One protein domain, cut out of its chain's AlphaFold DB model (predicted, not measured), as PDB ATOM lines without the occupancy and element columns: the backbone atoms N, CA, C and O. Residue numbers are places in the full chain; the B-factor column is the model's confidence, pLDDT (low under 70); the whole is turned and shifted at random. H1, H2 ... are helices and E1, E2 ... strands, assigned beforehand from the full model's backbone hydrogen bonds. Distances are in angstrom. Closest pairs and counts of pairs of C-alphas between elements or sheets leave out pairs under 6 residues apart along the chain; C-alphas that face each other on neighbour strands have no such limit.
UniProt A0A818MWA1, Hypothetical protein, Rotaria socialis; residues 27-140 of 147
ATOM      1  N   MET A  27     -44.172   2.260 -27.554       88.75
ATOM      2  CA  MET A  27     -45.107   1.512 -26.714       88.75
ATOM      3  C   MET A  27     -44.831   0.013 -26.818       88.75
ATOM      4  O   MET A  27     -44.860  -0.555 -27.906       88.75
ATOM      5  N   ALA A  28     -44.598  -0.608 -25.667       91.06
ATOM      6  CA  ALA A  28     -44.272  -2.021 -25.553       91.06
ATOM      7  C   ALA A  28     -45.094  -2.654 -24.418       91.06
ATOM      8  O   ALA A  28     -44.533  -2.953 -23.364       91.06
ATOM      9  N   PRO A  29     -46.426  -2.802 -24.577       93.44
ATOM     10  CA  PRO A  29     -47.181  -3.665 -23.678       93.44
ATOM     11  C   PRO A  29     -46.625  -5.090 -23.788       93.44
ATOM     12  O   PRO A  29     -46.447  -5.601 -24.895       93.44
ATOM     13  N   LEU A  30     -46.325  -5.709 -22.648       96.88
ATOM     14  CA  LEU A  30     -45.717  -7.033 -22.574       96.88
ATOM     15  C   LEU A  30     -46.591  -7.960 -21.736       96.88
ATOM     16  O   LEU A  30     -47.022  -7.585 -20.649       96.88
ATOM     17  N   VAL A  31     -46.795  -9.183 -22.222       97.56
ATOM     18  CA  VAL A  31     -47.378 -10.291 -21.460       97.56
ATOM     19  C   VAL A  31     -46.462 -11.496 -21.621       97.56
ATOM     20  O   VAL A  31     -46.155 -11.901 -22.743       97.56
ATOM     21  N   VAL A  32     -46.020 -12.055 -20.503       97.31
ATOM     22  CA  VAL A  32     -45.207 -13.267 -20.428       97.31
ATOM     23  C   VAL A  32     -46.102 -14.397 -19.949       97.31
ATOM     24  O   VAL A  32     -46.784 -14.266 -18.933       97.31
ATOM     25  N   ILE A  33     -46.099 -15.499 -20.692       97.31
ATOM     26  CA  ILE A  33     -46.931 -16.670 -20.420       97.31
ATOM     27  C   ILE A  33     -46.009 -17.838 -20.085       97.31
ATOM     28  O   ILE A  33     -45.093 -18.147 -20.852       97.31
ATOM     29  N   GLU A  34     -46.244 -18.478 -18.944       95.00
ATOM     30  CA  GLU A  34     -45.571 -19.725 -18.594       95.00
ATOM     31  C   GLU A  34     -46.105 -20.842 -19.502       95.00
ATOM     32  O   GLU A  34     -47.311 -20.990 -19.715       95.00
ATOM     33  N   LYS A  35     -45.194 -21.590 -20.126       94.94
ATOM     34  CA  LYS A  35     -45.528 -22.426 -21.282       94.94
ATOM     35  C   LYS A  35     -46.356 -23.661 -20.910       94.94
ATOM     36  O   LYS A  35     -47.144 -24.108 -21.741       94.94
ATOM     37  N   GLN A  36     -46.210 -24.223 -19.716       94.88
ATOM     38  CA  GLN A  36     -46.849 -25.484 -19.346       94.88
ATOM     39  C   GLN A  36     -48.267 -25.261 -18.807       94.88
ATOM     40  O   GLN A  36     -49.221 -25.871 -19.280       94.88
ATOM     41  N   SER A  37     -48.406 -24.361 -17.842       94.44
ATOM     42  CA  SER A  37     -49.651 -23.943 -17.199       94.44
ATOM     43  C   SER A  37     -50.476 -22.972 -18.041       94.44
ATOM     44  O   SER A  37     -51.652 -22.776 -17.742       94.44
ATOM     45  N   GLN A  38     -49.876 -22.353 -19.069       96.12
ATOM     46  CA  GLN A  38     -50.477 -21.266 -19.859       96.12
ATOM     47  C   GLN A  38     -50.872 -20.048 -19.010       96.12
ATOM     48  O   GLN A  38     -51.688 -19.220 -19.418       96.12
ATOM     49  N   ARG A  39     -50.290 -19.921 -17.816       95.50
ATOM     50  CA  ARG A  39     -50.576 -18.830 -16.895       95.50
ATOM     51  C   ARG A  39     -49.861 -17.560 -17.329       95.50
ATOM     52  O   ARG A  39     -48.722 -17.604 -17.792       95.50
ATOM     53  N   ILE A  40     -50.506 -16.415 -17.121       96.50
ATOM     54  CA  ILE A  40     -49.839 -15.119 -17.230       96.50
ATOM     55  C   ILE A  40     -48.847 -15.017 -16.074       96.50
ATOM     56  O   ILE A  40     -49.236 -14.821 -14.929       96.50
ATOM     57  N   GLN A  41     -47.561 -15.164 -16.377       96.69
ATOM     58  CA  GLN A  41     -46.502 -15.037 -15.384       96.69
ATOM     59  C   GLN A  41     -46.251 -13.569 -15.045       96.69
ATOM     60  O   GLN A  41     -45.990 -13.223 -13.896       96.69
ATOM     61  N   GLN A  42     -46.334 -12.700 -16.051       97.75
ATOM     62  CA  GLN A  42     -46.073 -11.278 -15.906       97.75
ATOM     63  C   GLN A  42     -46.847 -10.497 -16.966       97.75
ATOM     64  O   GLN A  42     -46.899 -10.909 -18.124       97.75
ATOM     65  N   ALA A  43     -47.401  -9.344 -16.606       98.00
ATOM     66  CA  ALA A  43     -47.846  -8.360 -17.585       98.00
ATOM     67  C   ALA A  43     -47.368  -6.966 -17.186       98.00
ATOM     68  O   ALA A  43     -47.533  -6.556 -16.040       98.00
ATOM     69  N   LEU A  44     -46.768  -6.250 -18.137       97.81
ATOM     70  CA  LEU A  44     -46.172  -4.934 -17.929       97.81
ATOM     71  C   LEU A  44     -46.688  -3.936 -18.967       97.81
ATOM     72  O   LEU A  44     -46.774  -4.226 -20.162       97.81
ATOM     73  N   GLY A  45     -46.956  -2.718 -18.513       95.81
ATOM     74  CA  GLY A  45     -47.223  -1.563 -19.360       95.81
ATOM     75  C   GLY A  45     -46.398  -0.373 -18.899       95.81
ATOM     76  O   GLY A  45     -46.190  -0.187 -17.703       95.81
ATOM     77  N   ALA A  46     -45.921   0.443 -19.839       94.50
ATOM     78  CA  ALA A  46     -45.128   1.616 -19.504       94.50
ATOM     79  C   ALA A  46     -45.470   2.839 -20.360       94.50
ATOM     80  O   ALA A  46     -45.882   2.732 -21.515       94.50
ATOM     81  N   SER A  47     -45.252   4.017 -19.781       91.38
ATOM     82  CA  SER A  47     -45.269   5.315 -20.466       91.38
ATOM     83  C   SER A  47     -43.921   6.003 -20.274       91.38
ATOM     84  O   SER A  47     -43.263   5.756 -19.272       91.38
ATOM     85  N   GLY A  48     -43.486   6.854 -21.208       87.56
ATOM     86  CA  GLY A  48     -42.151   7.476 -21.131       87.56
ATOM     87  C   GLY A  48     -41.395   7.604 -22.456       87.56
ATOM     88  O   GLY A  48     -40.189   7.834 -22.443       87.56
ATOM     89  N   GLY A  49     -42.072   7.442 -23.599       88.06
ATOM     90  CA  GLY A  49     -41.463   7.607 -24.922       88.06
ATOM     91  C   GLY A  49     -40.407   6.549 -25.227       88.06
ATOM     92  O   GLY A  49     -40.641   5.362 -25.009       88.06
ATOM     93  N   THR A  50     -39.233   6.976 -25.697       88.00
ATOM     94  CA  THR A  50     -38.105   6.095 -26.069       88.00
ATOM     95  C   THR A  50     -37.619   5.199 -24.929       88.00
ATOM     96  O   THR A  50     -36.986   4.171 -25.162       88.00
ATOM     97  N   ARG A  51     -37.961   5.549 -23.689       90.94
ATOM     98  CA  ARG A  51     -37.545   4.842 -22.477       90.94
ATOM     99  C   ARG A  51     -38.404   3.625 -22.156       90.94
ATOM    100  O   ARG A  51     -37.936   2.739 -21.446       90.94
ATOM    101  N   ILE A  52     -39.617   3.542 -22.713       93.50
ATOM    102  CA  ILE A  52     -40.573   2.446 -22.472       93.50
ATOM    103  C   ILE A  52     -39.890   1.091 -22.675       93.50
ATOM    104  O   ILE A  52     -39.885   0.266 -21.767       93.50
ATOM    105  N   THR A  53     -39.249   0.885 -23.828       93.38
ATOM    106  CA  THR A  53     -38.633  -0.399 -24.182       93.38
ATOM    107  C   THR A  53     -37.530  -0.802 -23.202       93.38
ATOM    108  O   THR A  53     -37.528  -1.928 -22.710       93.38
ATOM    109  N   THR A  54     -36.623   0.116 -22.855       94.19
ATOM    110  CA  THR A  54     -35.540  -0.171 -21.898       94.19
ATOM    111  C   THR A  54     -36.059  -0.434 -20.490       94.19
ATOM    112  O   THR A  54     -35.491  -1.265 -19.784       94.19
ATOM    113  N   SER A  55     -37.117   0.261 -20.064       94.88
ATOM    114  CA  SER A  55     -37.667   0.087 -18.720       94.88
ATOM    115  C   SER A  55     -38.423  -1.238 -18.600       94.88
ATOM    116  O   SER A  55     -38.217  -1.953 -17.625       94.88
ATOM    117  N   ILE A  56     -39.225  -1.610 -19.607       96.62
ATOM    118  CA  ILE A  56     -39.896  -2.921 -19.666       96.62
ATOM    119  C   ILE A  56     -38.865  -4.053 -19.648       96.62
ATOM    120  O   ILE A  56     -39.020  -4.998 -18.878       96.62
ATOM    121  N   ALA A  57     -37.790  -3.936 -20.436       96.44
ATOM    122  CA  ALA A  57     -36.725  -4.934 -20.462       96.44
ATOM    123  C   ALA A  57     -36.071  -5.109 -19.082       96.44
ATOM    124  O   ALA A  57     -35.987  -6.229 -18.591       96.44
ATOM    125  N   GLN A  58     -35.676  -4.017 -18.421       96.38
ATOM    126  CA  GLN A  58     -35.058  -4.082 -17.090       96.38
ATOM    127  C   GLN A  58     -35.982  -4.693 -16.035       96.38
ATOM    128  O   GLN A  58     -35.547  -5.587 -15.317       96.38
ATOM    129  N   VAL A  59     -37.253  -4.276 -15.964       97.25
ATOM    130  CA  VAL A  59     -38.213  -4.851 -15.003       97.25
ATOM    131  C   VAL A  59     -38.431  -6.339 -15.271       97.25
ATOM    132  O   VAL A  59     -38.437  -7.135 -14.334       97.25
ATOM    133  N   SER A  60     -38.539  -6.733 -16.542       97.75
ATOM    134  CA  SER A  60     -38.664  -8.146 -16.922       97.75
ATOM    135  C   SER A  60     -37.441  -8.949 -16.478       97.75
ATOM    136  O   SER A  60     -37.593 -10.017 -15.900       97.75
ATOM    137  N   MET A  61     -36.228  -8.428 -16.693       97.69
ATOM    138  CA  MET A  61     -34.986  -9.080 -16.267       97.69
ATOM    139  C   MET A  61     -34.908  -9.217 -14.745       97.69
ATOM    140  O   MET A  61     -34.631 -10.302 -14.242       97.69
ATOM    141  N   LEU A  62     -35.165  -8.134 -14.006       97.69
ATOM    142  CA  LEU A  62     -35.133  -8.137 -12.543       97.69
ATOM    143  C   LEU A  62     -36.118  -9.154 -11.963       97.69
ATOM    144  O   LEU A  62     -35.760  -9.904 -11.056       97.69
ATOM    145  N   ASN A  63     -37.319  -9.224 -12.534       97.19
ATOM    146  CA  ASN A  63     -38.338 -10.150 -12.074       97.19
ATOM    147  C   ASN A  63     -38.054 -11.606 -12.466       97.19
ATOM    148  O   ASN A  63     -38.009 -12.479 -11.606       97.19
ATOM    149  N   LEU A  64     -37.808 -11.868 -13.751       95.88
ATOM    150  CA  LEU A  64     -37.718 -13.230 -14.282       95.88
ATOM    151  C   LEU A  64     -36.341 -13.876 -14.090       95.88
ATOM    152  O   LEU A  64     -36.257 -15.097 -14.008       95.88
ATOM    153  N   TRP A  65     -35.256 -13.094 -14.072       96.25
ATOM    154  CA  TRP A  65     -33.883 -13.626 -14.001       96.25
ATOM    155  C   TRP A  65     -33.217 -13.392 -12.651       96.25
ATOM    156  O   TRP A  65     -32.450 -14.238 -12.203       96.25
ATOM    157  N   PHE A  66     -33.507 -12.266 -11.994       96.31
ATOM    158  CA  PHE A  66     -32.934 -11.937 -10.683       96.31
ATOM    159  C   PHE A  66     -33.885 -12.228  -9.515       96.31
ATOM    160  O   PHE A  66     -33.565 -11.891  -8.376       96.31
ATOM    161  N   ASN A  67     -35.025 -12.874  -9.787       94.06
ATOM    162  CA  ASN A  67     -36.004 -13.334  -8.798       94.06
ATOM    163  C   ASN A  67     -36.536 -12.226  -7.863       94.06
ATOM    164  O   ASN A  67     -36.975 -12.498  -6.745       94.06
ATOM    165  N   GLN A  68     -36.481 -10.965  -8.296       96.88
ATOM    166  CA  GLN A  68     -37.101  -9.865  -7.565       96.88
ATOM    167  C   GLN A  68     -38.611  -9.921  -7.759       96.88
ATOM    168  O   GLN A  68     -39.071 -10.176  -8.865       96.88
ATOM    169  N   ASN A  69     -39.405  -9.634  -6.732       96.38
ATOM    170  CA  ASN A  69     -40.847  -9.491  -6.944       96.38
ATOM    171  C   ASN A  69     -41.169  -8.228  -7.767       96.38
ATOM    172  O   ASN A  69     -40.343  -7.319  -7.898       96.38
ATOM    173  N   ILE A  70     -42.387  -8.141  -8.301       97.00
ATOM    174  CA  ILE A  70     -42.813  -7.050  -9.187       97.00
ATOM    175  C   ILE A  70     -42.636  -5.659  -8.572       97.00
ATOM    176  O   ILE A  70     -42.311  -4.704  -9.279       97.00
ATOM    177  N   LYS A  71     -42.797  -5.539  -7.248       95.75
ATOM    178  CA  LYS A  71     -42.572  -4.286  -6.531       95.75
ATOM    179  C   LYS A  71     -41.096  -3.904  -6.545       95.75
ATOM    180  O   LYS A  71     -40.763  -2.806  -6.975       95.75
ATOM    181  N   GLN A  72     -40.223  -4.815  -6.123       96.75
ATOM    182  CA  GLN A  72     -38.773  -4.616  -6.141       96.75
ATOM    183  C   GLN A  72     -38.275  -4.268  -7.549       96.75
ATOM    184  O   GLN A  72     -37.547  -3.294  -7.712       96.75
ATOM    185  N   ALA A  73     -38.734  -5.004  -8.566       97.19
ATOM    186  CA  ALA A  73     -38.316  -4.805  -9.947       97.19
ATOM    187  C   ALA A  73     -38.737  -3.432 -10.508       97.19
ATOM    188  O   ALA A  73     -37.944  -2.777 -11.181       97.19
ATOM    189  N   ILE A  74     -39.969  -2.979 -10.236       96.00
ATOM    190  CA  ILE A  74     -40.470  -1.667 -10.690       96.00
ATOM    191  C   ILE A  74     -39.821  -0.505  -9.921       96.00
ATOM    192  O   ILE A  74     -39.533   0.549 -10.504       96.00
ATOM    193  N   ASP A  75     -39.591  -0.680  -8.621       94.25
ATOM    194  CA  ASP A  75     -39.043   0.366  -7.756       94.25
ATOM    195  C   ASP A  75     -37.520   0.500  -7.895       94.25
ATOM    196  O   ASP A  75     -36.967   1.547  -7.557       94.25
ATOM    197  N   ALA A  76     -36.842  -0.519  -8.435       94.88
ATOM    198  CA  ALA A  76     -35.407  -0.489  -8.676       94.88
ATOM    199  C   ALA A  76     -34.987   0.736  -9.521       94.88
ATOM    200  O   ALA A  76     -35.693   1.110 -10.468       94.88
ATOM    201  N   PRO A  77     -33.835   1.365  -9.216       93.56
ATOM    202  CA  PRO A  77     -33.236   2.389 -10.066       93.56
ATOM    203  C   PRO A  77     -32.926   1.839 -11.463       93.56
ATOM    204  O   PRO A  77     -32.428   0.723 -11.604       93.56
ATOM    205  N   ARG A  78     -33.189   2.626 -12.508       93.31
ATOM    206  CA  ARG A  78     -33.057   2.206 -13.913       93.31
ATOM    207  C   ARG A  78     -31.941   2.942 -14.649       93.31
ATOM    208  O   ARG A  78     -31.559   4.061 -14.306       93.31
ATOM    209  N   LEU A  79     -31.454   2.310 -15.712       93.81
ATOM    210  CA  LEU A  79     -30.573   2.903 -16.716       93.81
ATOM    211  C   LEU A  79     -31.318   3.086 -18.037       93.81
ATOM    212  O   LEU A  79     -32.196   2.305 -18.396       93.81
ATOM    213  N   HIS A  80     -30.938   4.089 -18.815       93.88
ATOM    214  CA  HIS A  80     -31.431   4.259 -20.171       93.88
ATOM    215  C   HIS A  80     -30.306   4.677 -21.111       93.88
ATOM    216  O   HIS A  80     -29.555   5.607 -20.830       93.88
ATOM    217  N   SER A  81     -30.235   4.006 -22.254       91.69
ATOM    218  CA  SER A  81     -29.479   4.447 -23.417       91.69
ATOM    219  C   SER A  81     -30.257   4.058 -24.666       91.69
ATOM    220  O   SER A  81     -30.834   2.973 -24.735       91.69
ATOM    221  N   GLN A  82     -30.278   4.951 -25.646       88.38
ATOM    222  CA  GLN A  82     -31.022   4.799 -26.899       88.38
ATOM    223  C   GLN A  82     -30.102   4.932 -28.120       88.38
ATOM    224  O   GLN A  82     -30.554   5.316 -29.197       88.38
ATOM    225  N   LEU A  83     -28.809   4.621 -27.939       85.50
ATOM    226  CA  LEU A  83     -27.712   4.746 -28.908       85.50
ATOM    227  C   LEU A  83     -27.360   6.194 -29.289       85.50
ATOM    228  O   LEU A  83     -26.190   6.569 -29.222       85.50
ATOM    229  N   LEU A  84     -28.352   6.994 -29.683       82.12
ATOM    230  CA  LEU A  84     -28.203   8.398 -30.058       82.12
ATOM    231  C   LEU A  84     -29.156   9.291 -29.240       82.12
ATOM    232  O   LEU A  84     -30.367   9.046 -29.259       82.12
ATOM    233  N   PRO A  85     -28.650  10.349 -28.578       83.69
ATOM    234  CA  PRO A  85     -27.230  10.687 -28.412       83.69
ATOM    235  C   PRO A  85     -26.462   9.612 -27.619       83.69
ATOM    236  O   PRO A  85     -27.065   8.766 -26.958       83.69
ATOM    237  N   GLN A  86     -25.126   9.617 -27.722       87.69
ATOM    238  CA  GLN A  86     -24.268   8.659 -27.017       87.69
ATOM    239  C   GLN A  86     -24.182   9.026 -25.532       87.69
ATOM    240  O   GLN A  86     -23.211   9.616 -25.061       87.69
ATOM    241  N   GLU A  87     -25.232   8.686 -24.801       91.19
ATOM    242  CA  GLU A  87     -25.340   8.895 -23.366       91.19
ATOM    243  C   GLU A  87     -25.980   7.684 -22.689       91.19
ATOM    244  O   GLU A  87     -26.739   6.909 -23.286       91.19
ATOM    245  N   VAL A  88     -25.638   7.521 -21.418       93.56
ATOM    246  CA  VAL A  88     -26.294   6.613 -20.491       93.56
ATOM    247  C   VAL A  88     -26.828   7.470 -19.354       93.56
ATOM    248  O   VAL A  88     -26.075   8.188 -18.697       93.56
ATOM    249  N   ILE A  89     -28.132   7.407 -19.129       92.69
ATOM    250  CA  ILE A  89     -28.803   8.142 -18.062       92.69
ATOM    251  C   ILE A  89     -29.179   7.144 -16.973       92.69
ATOM    252  O   ILE A  89     -29.824   6.135 -17.259       92.69
ATOM    253  N   ALA A  90     -28.784   7.427 -15.739       94.06
ATOM    254  CA  ALA A  90     -29.106   6.645 -14.557       94.06
ATOM    255  C   ALA A  90     -30.052   7.409 -13.627       94.06
ATOM    256  O   ALA A  90     -29.922   8.625 -13.452       94.06
ATOM    257  N   GLU A  91     -30.980   6.691 -13.002       92.56
ATOM    258  CA  GLU A  91     -31.774   7.233 -11.901       92.56
ATOM    259  C   GLU A  91     -30.928   7.391 -10.630       92.56
ATOM    260  O   GLU A  91     -29.994   6.624 -10.376       92.56
ATOM    261  N   SER A  92     -31.279   8.368  -9.789       90.38
ATOM    262  CA  SER A  92     -30.722   8.481  -8.439       90.38
ATOM    263  C   SER A  92     -30.873   7.167  -7.664       90.38
ATOM    264  O   SER A  92     -31.932   6.543  -7.685       90.38
ATOM    265  N   GLY A  93     -29.821   6.772  -6.945       90.44
ATOM    266  CA  GLY A  93     -29.790   5.521  -6.184       90.44
ATOM    267  C   GLY A  93     -29.285   4.310  -6.972       90.44
ATOM    268  O   GLY A  93     -29.146   3.242  -6.383       90.44
ATOM    269  N   PHE A  94     -28.976   4.457  -8.267       93.94
ATOM    270  CA  PHE A  94     -28.283   3.409  -9.018       93.94
ATOM    271  C   PHE A  94     -26.879   3.156  -8.446       93.94
ATOM    272  O   PHE A  94     -26.220   4.086  -7.974       93.94
ATOM    273  N   ASP A  95     -26.422   1.905  -8.515       95.19
ATOM    274  CA  ASP A  95     -25.151   1.463  -7.940       95.19
ATOM    275  C   ASP A  95     -23.955   2.289  -8.470       95.19
ATOM    276  O   ASP A  95     -23.645   2.228  -9.669       95.19
ATOM    277  N   PRO A  96     -23.256   3.051  -7.603       95.38
ATOM    278  CA  PRO A  96     -22.164   3.922  -8.019       95.38
ATOM    279  C   PRO A  96     -20.963   3.157  -8.588       95.38
ATOM    280  O   PRO A  96     -20.269   3.697  -9.452       95.38
ATOM    281  N   GLU A  97     -20.723   1.913  -8.163       97.62
ATOM    282  CA  GLU A  97     -19.637   1.086  -8.689       97.62
ATOM    283  C   GLU A  97     -19.916   0.701 -10.146       97.62
ATOM    284  O   GLU A  97     -19.041   0.818 -11.010       97.62
ATOM    285  N   ILE A  98     -21.161   0.328 -10.463       96.50
ATOM    286  CA  ILE A  98     -21.575   0.040 -11.844       96.50
ATOM    287  C   ILE A  98     -21.455   1.299 -12.710       96.50
ATOM    288  O   ILE A  98     -20.899   1.240 -13.811       96.50
ATOM    289  N   LEU A  99     -21.917   2.453 -12.217       96.25
ATOM    290  CA  LEU A  99     -21.807   3.718 -12.953       96.25
ATOM    291  C   LEU A  99     -20.346   4.091 -13.230       96.25
ATOM    292  O   LEU A  99     -20.024   4.541 -14.332       96.25
ATOM    293  N   GLN A 100     -19.451   3.886 -12.262       97.06
ATOM    294  CA  GLN A 100     -18.028   4.155 -12.438       97.06
ATOM    295  C   GLN A 100     -17.389   3.190 -13.444       97.06
ATOM    296  O   GLN A 100     -16.627   3.621 -14.308       97.06
ATOM    297  N   ASN A 101     -17.741   1.905 -13.397       97.88
ATOM    298  CA  ASN A 101     -17.269   0.916 -14.365       97.88
ATOM    299  C   ASN A 101     -17.722   1.235 -15.798       97.88
ATOM    300  O   ASN A 101     -16.946   1.059 -16.740       97.88
ATOM    301  N   LEU A 102     -18.938   1.757 -15.980       96.81
ATOM    302  CA  LEU A 102     -19.408   2.240 -17.282       96.81
ATOM    303  C   LEU A 102     -18.591   3.447 -17.767       96.81
ATOM    304  O   LEU A 102     -18.148   3.459 -18.916       96.81
ATOM    305  N   LYS A 103     -18.317   4.424 -16.894       96.81
ATOM    306  CA  LYS A 103     -17.451   5.571 -17.228       96.81
ATOM    307  C   LYS A 103     -16.040   5.132 -17.618       96.81
ATOM    308  O   LYS A 103     -15.520   5.594 -18.629       96.81
ATOM    309  N   ASN A 104     -15.449   4.193 -16.878       97.88
ATOM    310  CA  ASN A 104     -14.114   3.652 -17.164       97.88
ATOM    311  C   ASN A 104     -14.046   2.933 -18.524       97.88
ATOM    312  O   ASN A 104     -12.990   2.883 -19.145       97.88
ATOM    313  N   ARG A 105     -15.178   2.403 -19.006       97.00
ATOM    314  CA  ARG A 105     -15.321   1.797 -20.341       97.00
ATOM    315  C   ARG A 105     -15.613   2.819 -21.449       97.00
ATOM    316  O   ARG A 105     -15.797   2.423 -22.594       97.00
ATOM    317  N   GLY A 106     -15.651   4.113 -21.125       95.88
ATOM    318  CA  GLY A 106     -15.853   5.203 -22.082       95.88
ATOM    319  C   GLY A 106     -17.312   5.616 -22.290       95.88
ATOM    320  O   GLY A 106     -17.588   6.415 -23.183       95.88
ATOM    321  N   HIS A 107     -18.260   5.109 -21.495       96.19
ATOM    322  CA  HIS A 107     -19.644   5.571 -21.577       96.19
ATOM    323  C   HIS A 107     -19.792   6.969 -20.960       96.19
ATOM    324  O   HIS A 107     -19.322   7.230 -19.853       96.19
ATOM    325  N   ASN A 108     -20.515   7.853 -21.648       95.12
ATOM    326  CA  ASN A 108     -20.923   9.142 -21.101       95.12
ATOM    327  C   ASN A 108     -22.123   8.947 -20.158       95.12
ATOM    328  O   ASN A 108     -23.264   8.856 -20.613       95.12
ATOM    329  N   VAL A 109     -21.851   8.809 -18.858       95.00
ATOM    330  CA  VAL A 109     -22.865   8.488 -17.844       95.00
ATOM    331  C   VAL A 109     -23.276   9.731 -17.062       95.00
ATOM    332  O   VAL A 109     -22.448  10.355 -16.393       95.00
ATOM    333  N   THR A 110     -24.574  10.019 -17.060       91.81
ATOM    334  CA  THR A 110     -25.213  11.034 -16.214       91.81
ATOM    335  C   THR A 110     -26.105  10.353 -15.175       91.81
ATOM    336  O   THR A 110     -26.690   9.307 -15.446       91.81
ATOM    337  N   CYS A 111     -26.191  10.910 -13.966       89.88
ATOM    338  CA  CYS A 111     -27.023  10.379 -12.883       89.88
ATOM    339  C   CYS A 111     -27.790  11.529 -12.225       89.88
ATOM    340  O   CYS A 111     -27.205  12.585 -11.975       89.88
ATOM    341  N   GLY A 112     -29.086  11.348 -11.962       80.19
ATOM    342  CA  GLY A 112     -29.893  12.367 -11.291       80.19
ATOM    343  C   GLY A 112     -31.399  12.121 -11.352       80.19
ATOM    344  O   GLY A 112     -31.857  10.990 -11.523       80.19
ATOM    345  N   SER A 113     -32.175  13.205 -11.200       64.50
ATOM    346  CA  SER A 113     -33.640  13.154 -11.249       64.50
ATOM    347  C   SER A 113     -34.106  12.726 -12.634       64.50
ATOM    348  O   SER A 113     -34.099  13.490 -13.602       64.50
ATOM    349  N   PHE A 114     -34.497  11.465 -12.723       59.31
ATOM    350  CA  PHE A 114     -34.979  10.868 -13.944       59.31
ATOM    351  C   PHE A 114     -36.489  11.028 -14.025       59.31
ATOM    352  O   PHE A 114     -37.273  10.194 -13.572       59.31
ATOM    353  N   GLY A 115     -36.919  12.120 -14.642       64.69
ATOM    354  CA  GLY A 115     -38.291  12.225 -15.106       64.69
ATOM    355  C   GLY A 115     -38.459  11.364 -16.348       64.69
ATOM    356  O   GLY A 115     -38.208  11.855 -17.444       64.69
ATOM    357  N   GLY A 116     -38.855  10.098 -16.218       74.44
ATOM    358  CA  GLY A 116     -39.483   9.407 -17.345       74.44
ATOM    359  C   GLY A 116     -39.182   7.927 -17.474       74.44
ATOM    360  O   GLY A 116     -38.325   7.523 -18.237       74.44
ATOM    361  N   SER A 117     -39.981   7.126 -16.804       85.94
ATOM    362  CA  SER A 117     -40.746   6.021 -17.376       85.94
ATOM    363  C   SER A 117     -41.640   5.570 -16.230       85.94
ATOM    364  O   SER A 117     -41.161   5.481 -15.102       85.94
ATOM    365  N   VAL A 118     -42.931   5.386 -16.461       92.81
ATOM    366  CA  VAL A 118     -43.864   4.955 -15.412       92.81
ATOM    367  C   VAL A 118     -44.366   3.588 -15.805       92.81
ATOM    368  O   VAL A 118     -45.007   3.472 -16.851       92.81
ATOM    369  N   ILE A 119     -44.070   2.592 -14.973       94.88
ATOM    370  CA  ILE A 119     -44.462   1.200 -15.190       94.88
ATOM    371  C   ILE A 119     -45.664   0.838 -14.320       94.88
ATOM    372  O   ILE A 119     -45.808   1.272 -13.183       94.88
ATOM    373  N   GLN A 120     -46.550   0.038 -14.883       96.12
ATOM    374  CA  GLN A 120     -47.590  -0.676 -14.162       96.12
ATOM    375  C   GLN A 120     -47.371  -2.152 -14.456       96.12
ATOM    376  O   GLN A 120     -47.135  -2.507 -15.616       96.12
ATOM    377  N   GLY A 121     -47.392  -2.990 -13.427       96.19
ATOM    378  CA  GLY A 121     -47.084  -4.400 -13.607       96.19
ATOM    379  C   GLY A 121     -47.840  -5.309 -12.664       96.19
ATOM    380  O   GLY A 121     -48.134  -4.933 -11.530       96.19
ATOM    381  N   ILE A 122     -48.107  -6.511 -13.159       97.19
ATOM    382  CA  ILE A 122     -48.605  -7.644 -12.386       97.19
ATOM    383  C   ILE A 122     -47.693  -8.851 -12.605       97.19
ATOM    384  O   ILE A 122     -47.136  -9.026 -13.691       97.19
ATOM    385  N   GLU A 123     -47.560  -9.683 -11.584       97.12
ATOM    386  CA  GLU A 123     -46.780 -10.920 -11.575       97.12
ATOM    387  C   GLU A 123     -47.579 -12.009 -10.870       97.12
ATOM    388  O   GLU A 123     -48.217 -11.748  -9.853       97.12
ATOM    389  N   TRP A 124     -47.498 -13.236 -11.372       96.50
ATOM    390  CA  TRP A 124     -47.945 -14.412 -10.637       96.50
ATOM    391  C   TRP A 124     -46.846 -14.951  -9.709       96.50
ATOM    392  O   TRP A 124     -45.730 -15.217 -10.158       96.50
ATOM    393  N   ARG A 125     -47.158 -15.182  -8.430       93.06
ATOM    394  CA  ARG A 125     -46.230 -15.763  -7.448       93.06
ATOM    395  C   ARG A 125     -46.666 -17.176  -7.076       93.06
ATOM    396  O   ARG A 125     -47.603 -17.350  -6.303       93.06
ATOM    397  N   ASP A 126     -45.944 -18.183  -7.566       89.50
ATOM    398  CA  ASP A 126     -46.254 -19.592  -7.273       89.50
ATOM    399  C   ASP A 126     -46.180 -19.927  -5.774       89.50
ATOM    400  O   ASP A 126     -46.976 -20.724  -5.288       89.50
ATOM    401  N   GLU A 127     -45.272 -19.287  -5.030       90.56
ATOM    402  CA  GLU A 127     -45.057 -19.516  -3.589       90.56
ATOM    403  C   GLU A 127     -46.301 -19.235  -2.735       90.56
ATOM    404  O   GLU A 127     -46.523 -19.898  -1.724       90.56
ATOM    405  N   VAL A 128     -47.093 -18.239  -3.139       92.50
ATOM    406  CA  VAL A 128     -48.298 -17.788  -2.427       92.50
ATOM    407  C   VAL A 128     -49.575 -18.004  -3.241       92.50
ATOM    408  O   VAL A 128     -50.657 -17.731  -2.745       92.50
ATOM    409  N   ASN A 129     -49.457 -18.544  -4.460       93.00
ATOM    410  CA  ASN A 129     -50.559 -18.837  -5.379       93.00
ATOM    411  C   ASN A 129     -51.464 -17.621  -5.669       93.00
ATOM    412  O   ASN A 129     -52.687 -17.746  -5.740       93.00
ATOM    413  N   GLU A 130     -50.859 -16.443  -5.840       94.31
ATOM    414  CA  GLU A 130     -51.566 -15.167  -6.001       94.31
ATOM    415  C   GLU A 130     -50.883 -14.247  -7.022       94.31
ATOM    416  O   GLU A 130     -49.690 -14.375  -7.319       94.31
ATOM    417  N   TYR A 131     -51.646 -13.277  -7.538       95.44
ATOM    418  CA  TYR A 131     -51.102 -12.174  -8.326       95.44
ATOM    419  C   TYR A 131     -50.672 -11.023  -7.427       95.44
ATOM    420  O   TYR A 131     -51.447 -10.529  -6.611       95.44
ATOM    421  N   TRP A 132     -49.455 -10.537  -7.637       95.94
ATOM    422  CA  TRP A 132     -48.972  -9.295  -7.048       95.94
ATOM    423  C   TRP A 132     -48.972  -8.202  -8.106       95.94
ATOM    424  O   TRP A 132     -48.575  -8.429  -9.247       95.94
ATOM    425  N   ALA A 133     -49.403  -7.005  -7.720       95.50
ATOM    426  CA  ALA A 133     -49.448  -5.836  -8.585       95.50
ATOM    427  C   ALA A 133     -48.645  -4.695  -7.964       95.50
ATOM    428  O   ALA A 133     -48.635  -4.527  -6.744       95.50
ATOM    429  N   ASN A 134     -47.987  -3.887  -8.792       95.75
ATOM    430  CA  ASN A 134     -47.335  -2.669  -8.325       95.75
ATOM    431  C   ASN A 134     -47.490  -1.524  -9.326       95.75
ATOM    432  O   ASN A 134     -47.443  -1.711 -10.547       95.75
ATOM    433  N   CYS A 135     -47.632  -0.325  -8.766       92.50
ATOM    434  CA  CYS A 135     -47.642   0.929  -9.496       92.50
ATOM    435  C   CYS A 135     -46.327   1.662  -9.264       92.50
ATOM    436  O   CYS A 135     -45.896   1.820  -8.126       92.50
ATOM    437  N   ASP A 136     -45.707   2.151 -10.336       91.38
ATOM    438  CA  ASP A 136     -44.439   2.869 -10.230       91.38
ATOM    439  C   ASP A 136     -44.586   4.149  -9.388       91.38
ATOM    440  O   ASP A 136     -45.346   5.073  -9.719       91.38
ATOM    441  N   ILE A 137     -43.818   4.198  -8.295       86.81
ATOM    442  CA  ILE A 137     -43.800   5.286  -7.310       86.81
ATOM    443  C   ILE A 137     -43.509   6.653  -7.937       86.81
ATOM    444  O   ILE A 137     -43.931   7.677  -7.405       86.81
ATOM    445  N   ARG A 138     -42.854   6.688  -9.105       87.31
ATOM    446  CA  ARG A 138     -42.472   7.925  -9.806       87.31
ATOM    447  C   ARG A 138     -43.673   8.744 -10.285       87.31
ATOM    448  O   ARG A 138     -43.501   9.905 -10.643       87.31
ATOM    449  N   LYS A 139     -44.880   8.160 -10.297       83.69
ATOM    450  CA  LYS A 139     -46.146   8.862 -10.581       83.69
ATOM    451  C   LYS A 139     -47.093   8.934  -9.372       83.69
ATOM    452  O   LYS A 139     -48.081   9.655  -9.445       83.69
ATOM    453  N   GLY A 140     -46.807   8.215  -8.281       65.81
ATOM    454  CA  GLY A 140     -47.644   8.200  -7.074       65.81
ATOM    455  C   GLY A 140     -48.993   7.480  -7.228       65.81
ATOM    456  O   GLY A 140     -49.982   7.929  -6.660       65.81
TER     457      GLY A 140
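This is residues 27 to 140 of the 147 residues of the protein "Hypothetical protein" of Rotaria socialis (UniProt A0A818MWA1). Two unequal lobes make this domain. The larger is a wall of four antiparallel strands, in the order E1, E2, E5, E6, with H1 and H2 over one face, two layers in all; the smaller, at one end of the long axis, holds the parallel pair E3 and E4 with H3. The printed part has 114 residues, with three named helices and six named strands, in the order E1 E2 H1 H2 E3 H3 E4 E5 E6, a mixed class. It is compact, with a radius of gyration of the C-alphas of 15.0 A, and spans 45 by 27 by 26 A.

Begin with the hairpin of E1, residues 30 to 33, and E2, residues 40 to 47, where N 30 and O 44 are 2.9 A apart. E5, residues 118 to 125, is antiparallel to E2, with N 45 and O 120 at 2.9 A, and forms a hairpin with E6, residues 130 to 135, with N 132 and O 123 at 2.8 A. H1, residues 51 to 64, is on this sheet at a height of 8.4 A; its closest C-alpha pair with E2 is Ala 46 and Ile 52, 5.5 A. H2, residues 70 to 75, is on the same face, and touches residues 58 to 63 of H1 at a steep tilt of 45 degrees, opposite ways; the closest C-alphas are those of Val 59 and Ala 73, 5.1 A. Farther out, E3, residues 88 to 91, H3, residues 96 to 104, and E4, residues 109 to 112, form a strand-helix-strand unit, two parallel neighbour strands with a helix between them in the chain, its crossover right-handed; N 90 and O 110 are 2.8 A apart. H3 is apart from H1 and H2. In H1, H2 and H3 every O i to N i+4 pair is within hydrogen-bond range.

Find C-alpha 30 at (-45.717, -7.033, -22.574), where E1 begins, and C-alpha 135 at (-47.642, 0.929, -9.496), where E6 ends. E5 is 22.3 A long, E2 21.2 A, H1 19.8 A.

The C-alphas farthest apart, Gly 106 and Asn 129, are 45.4 A apart. The printed part has no cut; the link from H2 to E3 is long, and pLDDT is under 70 at residues 113 to 115 and 140.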